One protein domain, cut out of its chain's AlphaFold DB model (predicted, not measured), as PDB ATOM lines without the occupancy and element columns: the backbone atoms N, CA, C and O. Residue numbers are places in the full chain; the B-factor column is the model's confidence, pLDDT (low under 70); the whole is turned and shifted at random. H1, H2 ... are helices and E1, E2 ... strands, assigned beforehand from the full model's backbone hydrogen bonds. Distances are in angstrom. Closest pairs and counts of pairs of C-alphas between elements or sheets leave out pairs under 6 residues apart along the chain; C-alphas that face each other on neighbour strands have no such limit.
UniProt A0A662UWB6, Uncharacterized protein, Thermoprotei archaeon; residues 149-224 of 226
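AT A GLANCE: This is residues 149 to 224 of the 226 residues of an uncharacterized protein of Thermoprotei archaeon (UniProt A0A662UWB6). One strongly twisted seven-stranded sheet curls like part of a barrel and folds back on itself at E2, bringing E4 and E3 to face E1, E7, E6 and E5. The helix H2 packs on this sheet, chiefly on E6 and E5, while little H1 grazes it. The printed part has 76 residues, running H1 E1 E2 E3 E4 H2 E5 E6 E7; the mixed sheet has the order E4 E3 E2 E1 E7 E6 E5, and the class is mixed, helices and strands. It is compact, with a radius of gyration of the C-alphas of 11.0 A and spans of 30 by 21 by 20 A.

IN THESE COORDINATES: E7 is residues 218 to 223, 16.7 A from first to last C-alpha; find C-alpha 218 at (27.752, -31.830, -11.076) and C-alpha 223 at (41.960, -26.226, -17.756). E6 is residues 209 to 214, 15.8 A, and E5 is 194 to 197. E1 is residues 155 to 157, E2 164 to 167, E3 171 to 174 and E4 180 to 182. H2, residues 183 to 192, spans 14.2 A; H1, residues 149 to 152, begins at (18.484, -38.962, -15.767).

HOW THE PARTS SIT: Look first at E1 and E7, parallel, with N 219 and O 155 3.4 A apart. The meanders, each strand the antiparallel neighbour of the one before, are E1 E2 E3 E4, for instance N 173 to O 166 at 2.8 A, and E5 E6 E7, for instance N 212 to O 220 at 2.7 A. H2 is on the sheet at a height of 6.7 A; C-alphas 189 and 213, its closest to E6, are 5.4 A apart. Every O i to N i+4 pair in H2 is within hydrogen-bond range; H1 is too short for one.

THE WHOLE: C-alphas 149 and 206, the farthest apart, are 30.9 A apart. The printed part has no cut, and the link from E5 to E6 is long. Confidence is under 70 at residues 149 to 154, 191 to 193, 201 and 215 to 217.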
ATOM      1  N   THR A 149      18.936 -39.910 -16.793       59.16
ATOM      2  CA  THR A 149      18.484 -38.962 -15.767       59.16
ATOM      3  C   THR A 149      19.637 -38.208 -15.110       59.16
ATOM      4  O   THR A 149      19.526 -37.006 -14.887       59.16
ATOM      5  N   ASP A 150      20.774 -38.870 -14.897       61.22
ATOM      6  CA  ASP A 150      21.900 -38.307 -14.144       61.22
ATOM      7  C   ASP A 150      22.573 -37.123 -14.867       61.22
ATOM      8  O   ASP A 150      23.157 -36.257 -14.224       61.22
ATOM      9  N   ILE A 151      22.471 -37.042 -16.200       68.62
ATOM     10  CA  ILE A 151      23.109 -35.976 -16.997       68.62
ATOM     11  C   ILE A 151      22.219 -34.745 -17.115       68.62
ATOM     12  O   ILE A 151      22.710 -33.621 -17.042       68.62
ATOM     13  N   VAL A 152      20.911 -34.943 -17.300       64.44
ATOM     14  CA  VAL A 152      19.961 -33.842 -17.537       64.44
ATOM     15  C   VAL A 152      19.779 -32.982 -16.282       64.44
ATOM     16  O   VAL A 152      19.495 -31.791 -16.386       64.44
ATOM     17  N   HIS A 153      19.988 -33.562 -15.099       67.00
ATOM     18  CA  HIS A 153      19.892 -32.856 -13.822       67.00
ATOM     19  C   HIS A 153      21.235 -32.320 -13.306       67.00
ATOM     20  O   HIS A 153      21.255 -31.604 -12.302       67.00
ATOM     21  N   ALA A 154      22.348 -32.614 -13.987       67.88
ATOM     22  CA  ALA A 154      23.663 -32.201 -13.527       67.88
ATOM     23  C   ALA A 154      23.886 -30.685 -13.707       67.88
ATOM     24  O   ALA A 154      24.003 -30.168 -14.821       67.88
ATOM     25  N   ARG A 155      24.004 -29.960 -12.592       71.69
ATOM     26  CA  ARG A 155      24.407 -28.552 -12.553       71.69
ATOM     27  C   ARG A 155      25.863 -28.421 -12.973       71.69
ATOM     28  O   ARG A 155      26.750 -29.047 -12.399       71.69
ATOM     29  N   SER A 156      26.117 -27.556 -13.941       75.44
ATOM     30  CA  SER A 156      27.455 -27.368 -14.493       75.44
ATOM     31  C   SER A 156      27.794 -25.889 -14.500       75.44
ATOM     32  O   SER A 156      26.989 -25.077 -14.950       75.44
ATOM     33  N   ILE A 157      28.960 -25.536 -13.965       77.31
ATOM     34  CA  ILE A 157      29.432 -24.151 -13.886       77.31
ATOM     35  C   ILE A 157      30.631 -24.008 -14.817       77.31
ATOM     36  O   ILE A 157      31.547 -24.830 -14.804       77.31
ATOM     37  N   CYS A 158      30.613 -22.965 -15.637       76.88
ATOM     38  CA  CYS A 158      31.703 -22.634 -16.532       76.88
ATOM     39  C   CYS A 158      32.927 -22.174 -15.718       76.88
ATOM     40  O   CYS A 158      32.811 -21.267 -14.892       76.88
ATOM     41  N   PRO A 159      34.121 -22.731 -15.967       72.31
ATOM     42  CA  PRO A 159      35.307 -22.427 -15.167       72.31
ATOM     43  C   PRO A 159      35.918 -21.056 -15.419       72.31
ATOM     44  O   PRO A 159      36.820 -20.652 -14.693       72.31
ATOM     45  N   PHE A 160      35.491 -20.367 -16.474       74.38
ATOM     46  CA  PHE A 160      36.082 -19.094 -16.876       74.38
ATOM     47  C   PHE A 160      35.317 -17.892 -16.351       74.38
ATOM     48  O   PHE A 160      35.925 -16.915 -15.930       74.38
ATOM     49  N   ASP A 161      33.994 -17.961 -16.415       77.94
ATOM     50  CA  ASP A 161      33.101 -16.844 -16.114       77.94
ATOM     51  C   ASP A 161      32.160 -17.151 -14.938       77.94
ATOM     52  O   ASP A 161      31.416 -16.274 -14.508       77.94
ATOM     53  N   GLY A 162      32.190 -18.377 -14.396       76.88
ATOM     54  CA  GLY A 162      31.317 -18.800 -13.303       76.88
ATOM     55  C   GLY A 162      29.842 -18.924 -13.696       76.88
ATOM     56  O   GLY A 162      29.003 -19.147 -12.824       76.88
ATOM     57  N   ALA A 163      29.501 -18.790 -14.982       84.50
ATOM     58  CA  ALA A 163      28.127 -18.885 -15.448       84.50
ATOM     59  C   ALA A 163      27.629 -20.331 -15.438       84.50
ATOM     60  O   ALA A 163      28.391 -21.286 -15.608       84.50
ATOM     61  N   ILE A 164      26.318 -20.497 -15.287       84.75
ATOM     62  CA  ILE A 164      25.675 -21.798 -15.453       84.75
ATOM     63  C   ILE A 164      25.811 -22.223 -16.921       84.75
ATOM     64  O   ILE A 164      25.547 -21.446 -17.839       84.75
ATOM     65  N   MET A 165      26.235 -23.464 -17.139       86.06
ATOM     66  CA  MET A 165      26.218 -24.098 -18.449       86.06
ATOM     67  C   MET A 165      24.897 -24.840 -18.641       86.06
ATOM     68  O   MET A 165      24.495 -25.635 -17.792       86.06
ATOM     69  N   GLU A 166      24.248 -24.611 -19.777       84.62
ATOM     70  CA  GLU A 166      22.935 -25.175 -20.093       84.62
ATOM     71  C   GLU A 166      23.047 -26.381 -21.027       84.62
ATOM     72  O   GLU A 166      23.913 -26.440 -21.908       84.62
ATOM     73  N   PHE A 167      22.143 -27.347 -20.862       83.88
ATOM     74  CA  PHE A 167      22.081 -28.523 -21.721       83.88
ATOM     75  C   PHE A 167      21.327 -28.206 -23.017       83.88
ATOM     76  O   PHE A 167      20.151 -27.862 -23.006       83.88
ATOM     77  N   THR A 168      21.993 -28.365 -24.158       81.88
ATOM     78  CA  THR A 168      21.458 -28.009 -25.490       81.88
ATOM     79  C   THR A 168      20.990 -29.227 -26.299       81.88
ATOM     80  O   THR A 168      20.857 -29.166 -27.521       81.88
ATOM     81  N   GLY A 169      20.821 -30.386 -25.654       71.81
ATOM     82  CA  GLY A 169      20.495 -31.666 -26.303       71.81
ATOM     83  C   GLY A 169      21.691 -32.366 -26.962       71.81
ATOM     84  O   GLY A 169      21.679 -33.584 -27.109       71.81
ATOM     85  N   LYS A 170      22.746 -31.623 -27.324       75.88
ATOM     86  CA  LYS A 170      24.005 -32.152 -27.892       75.88
ATOM     87  C   LYS A 170      25.205 -32.036 -26.943       75.88
ATOM     88  O   LYS A 170      26.319 -32.406 -27.317       75.88
ATOM     89  N   GLY A 171      24.994 -31.509 -25.739       81.81
ATOM     90  CA  GLY A 171      26.037 -31.245 -24.751       81.81
ATOM     91  C   GLY A 171      25.720 -30.037 -23.869       81.81
ATOM     92  O   GLY A 171      24.629 -29.466 -23.964       81.81
ATOM     93  N   LEU A 172      26.687 -29.629 -23.049       85.69
ATOM     94  CA  LEU A 172      26.612 -28.427 -22.215       85.69
ATOM     95  C   LEU A 172      27.219 -27.230 -22.942       85.69
ATOM     96  O   LEU A 172      28.297 -27.342 -23.527       85.69
ATOM     97  N   LYS A 173      26.567 -26.071 -22.873       87.31
ATOM     98  CA  LYS A 173      27.059 -24.824 -23.460       87.31
ATOM     99  C   LYS A 173      27.046 -23.703 -22.426       87.31
ATOM    100  O   LYS A 173      26.028 -23.471 -21.785       87.31
ATOM    101  N   CYS A 174      28.154 -22.979 -22.301       86.75
ATOM    102  CA  CYS A 174      28.172 -21.699 -21.603       86.75
ATOM    103  C   CYS A 174      27.638 -20.598 -22.530       86.75
ATOM    104  O   CYS A 174      28.135 -20.430 -23.648       86.75
ATOM    105  N   GLY A 175      26.639 -19.844 -22.068       82.81
ATOM    106  CA  GLY A 175      26.045 -18.739 -22.825       82.81
ATOM    107  C   GLY A 175      26.956 -17.517 -22.973       82.81
ATOM    108  O   GLY A 175      26.851 -16.820 -23.978       82.81
ATOM    109  N   LEU A 176      27.866 -17.280 -22.018       84.81
ATOM    110  CA  LEU A 176      28.723 -16.088 -21.997       84.81
ATOM    111  C   LEU A 176      29.997 -16.269 -22.829       84.81
ATOM    112  O   LEU A 176      30.198 -15.560 -23.810       84.81
ATOM    113  N   CYS A 177      30.850 -17.233 -22.478       82.19
ATOM    114  CA  CYS A 177      32.111 -17.456 -23.196       82.19
ATOM    115  C   CYS A 177      32.007 -18.436 -24.380       82.19
ATOM    116  O   CYS A 177      32.986 -18.656 -25.097       82.19
ATOM    117  N   GLY A 178      30.844 -19.065 -24.583       82.06
ATOM    118  CA  GLY A 178      30.612 -19.991 -25.693       82.06
ATOM    119  C   GLY A 178      31.299 -21.354 -25.556       82.06
ATOM    120  O   GLY A 178      31.294 -22.125 -26.517       82.06
ATOM    121  N   LEU A 179      31.881 -21.675 -24.393       84.44
ATOM    122  CA  LEU A 179      32.470 -22.988 -24.131       84.44
ATOM    123  C   LEU A 179      31.420 -24.090 -24.321       84.44
ATOM    124  O   LEU A 179      30.349 -24.042 -23.719       84.44
ATOM    125  N   PHE A 180      31.742 -25.091 -25.138       85.44
ATOM    126  CA  PHE A 180      30.859 -26.217 -25.426       85.44
ATOM    127  C   PHE A 180      31.526 -27.538 -25.050       85.44
ATOM    128  O   PHE A 180      32.635 -27.832 -25.499       85.44
ATOM    129  N   VAL A 181      30.823 -28.336 -24.250       83.19
ATOM    130  CA  VAL A 181      31.202 -29.693 -23.862       83.19
ATOM    131  C   VAL A 181      30.246 -30.666 -24.552       83.19
ATOM    132  O   VAL A 181      29.086 -30.767 -24.146       83.19
ATOM    133  N   PRO A 182      30.699 -31.375 -25.598       80.44
ATOM    134  CA  PRO A 182      29.916 -32.412 -26.258       80.44
ATOM    135  C   PRO A 182      29.347 -33.458 -25.293       80.44
ATOM    136  O   PRO A 182      30.030 -33.919 -24.383       80.44
ATOM    137  N   GLU A 183      28.125 -33.918 -25.561       78.06
ATOM    138  CA  GLU A 183      27.447 -34.972 -24.792       78.06
ATOM    139  C   GLU A 183      28.287 -36.255 -24.660       78.06
ATOM    140  O   GLU A 183      28.253 -36.929 -23.634       78.06
ATOM    141  N   THR A 184      29.097 -36.566 -25.675       72.75
ATOM    142  CA  THR A 184      29.997 -37.726 -25.675       72.75
ATOM    143  C   THR A 184      30.968 -37.708 -24.493       72.75
ATOM    144  O   THR A 184      31.243 -38.754 -23.918       72.75
ATOM    145  N   LEU A 185      31.445 -36.518 -24.118       76.25
ATOM    146  CA  LEU A 185      32.378 -36.316 -23.012       76.25
ATOM    147  C   LEU A 185      31.666 -36.333 -21.662       76.25
ATOM    148  O   LEU A 185      32.247 -36.772 -20.679       76.25
ATOM    149  N   LEU A 186      30.402 -35.902 -21.610       78.25
ATOM    150  CA  LEU A 186      29.582 -36.010 -20.399       78.25
ATOM    151  C   LEU A 186      29.393 -37.478 -20.015       78.25
ATOM    152  O   LEU A 186      29.590 -37.839 -18.861       78.25
ATOM    153  N   TYR A 187      29.081 -38.331 -20.995       74.31
ATOM    154  CA  TYR A 187      29.002 -39.774 -20.779       74.31
ATOM    155  C   TYR A 187      30.341 -40.368 -20.335       74.31
ATOM    156  O   TYR A 187      30.362 -41.153 -19.393       74.31
ATOM    157  N   GLU A 188      31.442 -39.958 -20.966       71.00
ATOM    158  CA  GLU A 188      32.792 -40.381 -20.581       71.00
ATOM    159  C   GLU A 188      33.128 -39.985 -19.137       71.00
ATOM    160  O   GLU A 188      33.599 -40.818 -18.369       71.00
ATOM    161  N   ALA A 189      32.834 -38.749 -18.726       75.31
ATOM    162  CA  ALA A 189      33.098 -38.287 -17.367       75.31
ATOM    163  C   ALA A 189      32.200 -38.973 -16.329       75.31
ATOM    164  O   ALA A 189      32.686 -39.298 -15.252       75.31
ATOM    165  N   VAL A 190      30.929 -39.252 -16.639       73.69
ATOM    166  CA  VAL A 190      30.052 -40.051 -15.758       73.69
ATOM    167  C   VAL A 190      30.610 -41.460 -15.550       73.69
ATOM    168  O   VAL A 190      30.511 -42.012 -14.460       73.69
ATOM    169  N   GLU A 191      31.208 -42.038 -16.588       68.12
ATOM    170  CA  GLU A 191      31.766 -43.391 -16.570       68.12
ATOM    171  C   GLU A 191      33.137 -43.471 -15.894       68.12
ATOM    172  O   GLU A 191      33.434 -44.428 -15.183       68.12
ATOM    173  N   ASN A 192      33.977 -42.461 -16.094       64.06
ATOM    174  CA  ASN A 192      35.362 -42.481 -15.641       64.06
ATOM    175  C   ASN A 192      35.632 -41.613 -14.414       64.06
ATOM    176  O   ASN A 192      36.764 -41.575 -13.938       64.06
ATOM    177  N   GLY A 193      34.649 -40.838 -13.967       67.69
ATOM    178  CA  GLY A 193      34.856 -39.696 -13.082       67.69
ATOM    179  C   GLY A 193      35.506 -38.500 -13.786       67.69
ATOM    180  O   GLY A 193      35.315 -37.374 -13.329       67.69
ATOM    181  N   ILE A 194      36.235 -38.702 -14.898       71.94
ATOM    182  CA  ILE A 194      36.906 -37.652 -15.678       71.94
ATOM    183  C   ILE A 194      36.874 -37.901 -17.201       71.94
ATOM    184  O   ILE A 194      36.885 -39.041 -17.646       71.94
ATOM    185  N   ALA A 195      36.919 -36.846 -18.010       75.31
ATOM    186  CA  ALA A 195      37.146 -36.889 -19.454       75.31
ATOM    187  C   ALA A 195      38.102 -35.758 -19.861       75.31
ATOM    188  O   ALA A 195      37.957 -34.628 -19.394       75.31
ATOM    189  N   GLU A 196      39.073 -36.034 -20.731       75.75
ATOM    190  CA  GLU A 196      39.956 -34.999 -21.288       75.75
ATOM    191  C   GLU A 196      39.407 -34.545 -22.642       75.75
ATOM    192  O   GLU A 196      39.085 -35.373 -23.493       75.75
ATOM    193  N   TYR A 197      39.292 -33.236 -22.871       81.00
ATOM    194  CA  TYR A 197      38.779 -32.737 -24.142       81.00
ATOM    195  C   TYR A 197      39.445 -31.460 -24.625       81.00
ATOM    196  O   TYR A 197      39.904 -30.625 -23.850       81.00
ATOM    197  N   VAL A 198      39.461 -31.317 -25.950       77.31
ATOM    198  CA  VAL A 198      40.024 -30.170 -26.657       77.31
ATOM    199  C   VAL A 198      38.929 -29.554 -27.531       77.31
ATOM    200  O   VAL A 198      38.477 -30.202 -28.485       77.31
ATOM    201  N   PRO A 199      38.454 -28.331 -27.232       76.88
ATOM    202  CA  PRO A 199      37.527 -27.617 -28.092       76.88
ATOM    203  C   PRO A 199      38.134 -27.430 -29.484       76.88
ATOM    204  O   PRO A 199      39.266 -26.978 -29.632       76.88
ATOM    205  N   LYS A 200      37.365 -27.754 -30.526       72.31
ATOM    206  CA  LYS A 200      37.812 -27.608 -31.924       72.31
ATOM    207  C   LYS A 200      37.542 -26.220 -32.509       72.31
ATOM    208  O   LYS A 200      37.987 -25.921 -33.613       72.31
ATOM    209  N   GLN A 201      36.761 -25.397 -31.815       69.00
ATOM    210  CA  GLN A 201      36.269 -24.107 -32.297       69.00
ATOM    211  C   GLN A 201      36.142 -23.115 -31.132       69.00
ATOM    212  O   GLN A 201      36.062 -23.521 -29.971       69.00
ATOM    213  N   GLY A 202      36.094 -21.821 -31.456       74.38
ATOM    214  CA  GLY A 202      35.936 -20.734 -30.487       74.38
ATOM    215  C   GLY A 202      37.243 -20.294 -29.817       74.38
ATOM    216  O   GLY A 202      38.331 -20.735 -30.177       74.38
ATOM    217  N   PHE A 203      37.122 -19.411 -28.824       76.06
ATOM    218  CA  PHE A 203      38.255 -18.792 -28.117       76.06
ATOM    219  C   PHE A 203      39.145 -19.796 -27.360       76.06
ATOM    220  O   PHE A 203      40.321 -19.544 -27.101       76.06
ATOM    221  N   TYR A 204      38.591 -20.959 -27.015       78.19
ATOM    222  CA  TYR A 204      39.277 -22.025 -26.280       78.19
ATOM    223  C   TYR A 204      39.809 -23.137 -27.183       78.19
ATOM    224  O   TYR A 204      40.125 -24.223 -26.695       78.19
ATOM    225  N   ARG A 205      39.874 -22.885 -28.493       78.38
ATOM    226  CA  ARG A 205      40.390 -23.843 -29.460       78.38
ATOM    227  C   ARG A 205      41.796 -24.311 -29.066       78.38
ATOM    228  O   ARG A 205      42.612 -23.514 -28.608       78.38
ATOM    229  N   ASP A 206      42.042 -25.607 -29.233       77.12
ATOM    230  CA  ASP A 206      43.329 -26.280 -29.000       77.12
ATOM    231  C   ASP A 206      43.813 -26.288 -27.532       77.12
ATOM    232  O   ASP A 206      44.855 -26.865 -27.221       77.12
ATOM    233  N   LYS A 207      43.033 -25.735 -26.590       80.12
ATOM    234  CA  LYS A 207      43.300 -25.852 -25.148       80.12
ATOM    235  C   LYS A 207      42.795 -27.187 -24.611       80.12
ATOM    236  O   LYS A 207      41.723 -27.650 -24.993       80.12
ATOM    237  N   VAL A 208      43.545 -27.780 -23.686       79.62
ATOM    238  CA  VAL A 208      43.181 -29.053 -23.053       79.62
ATOM    239  C   VAL A 208      42.405 -28.800 -21.767       79.62
ATOM    240  O   VAL A 208      42.846 -28.049 -20.895       79.62
ATOM    241  N   PHE A 209      41.263 -29.464 -21.637       79.25
ATOM    242  CA  PHE A 209      40.388 -29.402 -20.476       79.25
ATOM    243  C   PHE A 209      40.188 -30.775 -19.861       79.25
ATOM    244  O   PHE A 209      40.184 -31.786 -20.560       79.25
ATOM    245  N   ILE A 210      39.965 -30.787 -18.554       80.56
ATOM    246  CA  ILE A 210      39.511 -31.939 -17.789       80.56
ATOM    247  C   ILE A 210      38.074 -31.654 -17.369       80.56
ATOM    248  O   ILE A 210      37.800 -30.701 -16.648       80.56
ATOM    249  N   LEU A 211      37.152 -32.479 -17.833       78.44
ATOM    250  CA  LEU A 211      35.788 -32.551 -17.343       78.44
ATOM    251  C   LEU A 211      35.752 -33.598 -16.230       78.44
ATOM    252  O   LEU A 211      36.170 -34.721 -16.465       78.44
ATOM    253  N   ARG A 212      35.250 -33.277 -15.042       79.56
ATOM    254  CA  ARG A 212      35.050 -34.220 -13.936       79.56
ATOM    255  C   ARG A 212      33.572 -34.346 -13.613       79.56
ATOM    256  O   ARG A 212      32.874 -33.335 -13.585       79.56
ATOM    257  N   TYR A 213      33.113 -35.558 -13.328       76.31
ATOM    258  CA  TYR A 213      31.790 -35.815 -12.771       76.31
ATOM    259  C   TYR A 213      31.927 -36.100 -11.277       76.31
ATOM    260  O   TYR A 213      32.569 -37.071 -10.877       76.31
ATOM    261  N   VAL A 214      31.347 -35.238 -10.444       73.06
ATOM    262  CA  VAL A 214      31.327 -35.429  -8.991       73.06
ATOM    263  C   VAL A 214      30.003 -36.099  -8.667       73.06
ATOM    264  O   VAL A 214      28.960 -35.452  -8.735       73.06
ATOM    265  N   GLY A 215      30.064 -37.415  -8.432       56.19
ATOM    266  CA  GLY A 215      28.906 -38.303  -8.333       56.19
ATOM    267  C   GLY A 215      27.785 -37.690  -7.504       56.19
ATOM    268  O   GLY A 215      28.021 -37.366  -6.345       56.19
ATOM    269  N   SER A 216      26.606 -37.565  -8.125       58.69
ATOM    270  CA  SER A 216      25.425 -36.772  -7.732       58.69
ATOM    271  C   SER A 216      25.460 -35.295  -8.153       58.69
ATOM    272  O   SER A 216      25.591 -34.388  -7.347       58.69
ATOM    273  N   ASP A 217      25.220 -35.049  -9.446       65.00
ATOM    274  CA  ASP A 217      24.615 -33.807  -9.967       65.00
ATOM    275  C   ASP A 217      25.563 -32.722 -10.480       65.00
ATOM    276  O   ASP A 217      25.075 -31.631 -10.782       65.00
ATOM    277  N   ARG A 218      26.885 -32.920 -10.582       73.00
ATOM    278  CA  ARG A 218      27.752 -31.830 -11.076       73.00
ATOM    279  C   ARG A 218      28.843 -32.255 -12.036       73.00
ATOM    280  O   ARG A 218      29.584 -33.202 -11.777       73.00
ATOM    281  N   PHE A 219      28.991 -31.461 -13.097       78.69
ATOM    282  CA  PHE A 219      30.186 -31.459 -13.929       78.69
ATOM    283  C   PHE A 219      31.063 -30.257 -13.595       78.69
ATOM    284  O   PHE A 219      30.594 -29.117 -13.542       78.69
ATOM    285  N   ILE A 220      32.352 -30.519 -13.404       78.56
ATOM    286  CA  ILE A 220      33.386 -29.500 -13.239       78.56
ATOM    287  C   ILE A 220      34.254 -29.544 -14.485       78.56
ATOM    288  O   ILE A 220      34.773 -30.597 -14.837       78.56
ATOM    289  N   VAL A 221      34.420 -28.417 -15.159       78.94
ATOM    290  CA  VAL A 221      35.381 -28.293 -16.255       78.94
ATOM    291  C   VAL A 221      36.585 -27.536 -15.724       78.94
ATOM    292  O   VAL A 221      36.407 -26.518 -15.077       78.94
ATOM    293  N   GLU A 222      37.805 -27.982 -15.992       80.56
ATOM    294  CA  GLU A 222      39.030 -27.327 -15.527       80.56
ATOM    295  C   GLU A 222      40.053 -27.285 -16.668       80.56
ATOM    296  O   GLU A 222      40.177 -28.265 -17.404       80.56
ATOM    297  N   PRO A 223      40.816 -26.195 -16.853       79.81
ATOM    298  CA  PRO A 223      41.960 -26.226 -17.756       79.81
ATOM    299  C   PRO A 223      43.016 -27.198 -17.211       79.81
ATOM    300  O   PRO A 223      43.351 -27.168 -16.024       79.81
ATOM    301  N   LYS A 224      43.565 -28.056 -18.076       77.56
ATOM    302  CA  LYS A 224      44.670 -28.940 -17.697       77.56
ATOM    303  C   LYS A 224      45.904 -28.082 -17.420       77.56
ATOM    304  O   LYS A 224      46.372 -27.372 -18.309       77.56
TER     305      LYS A 224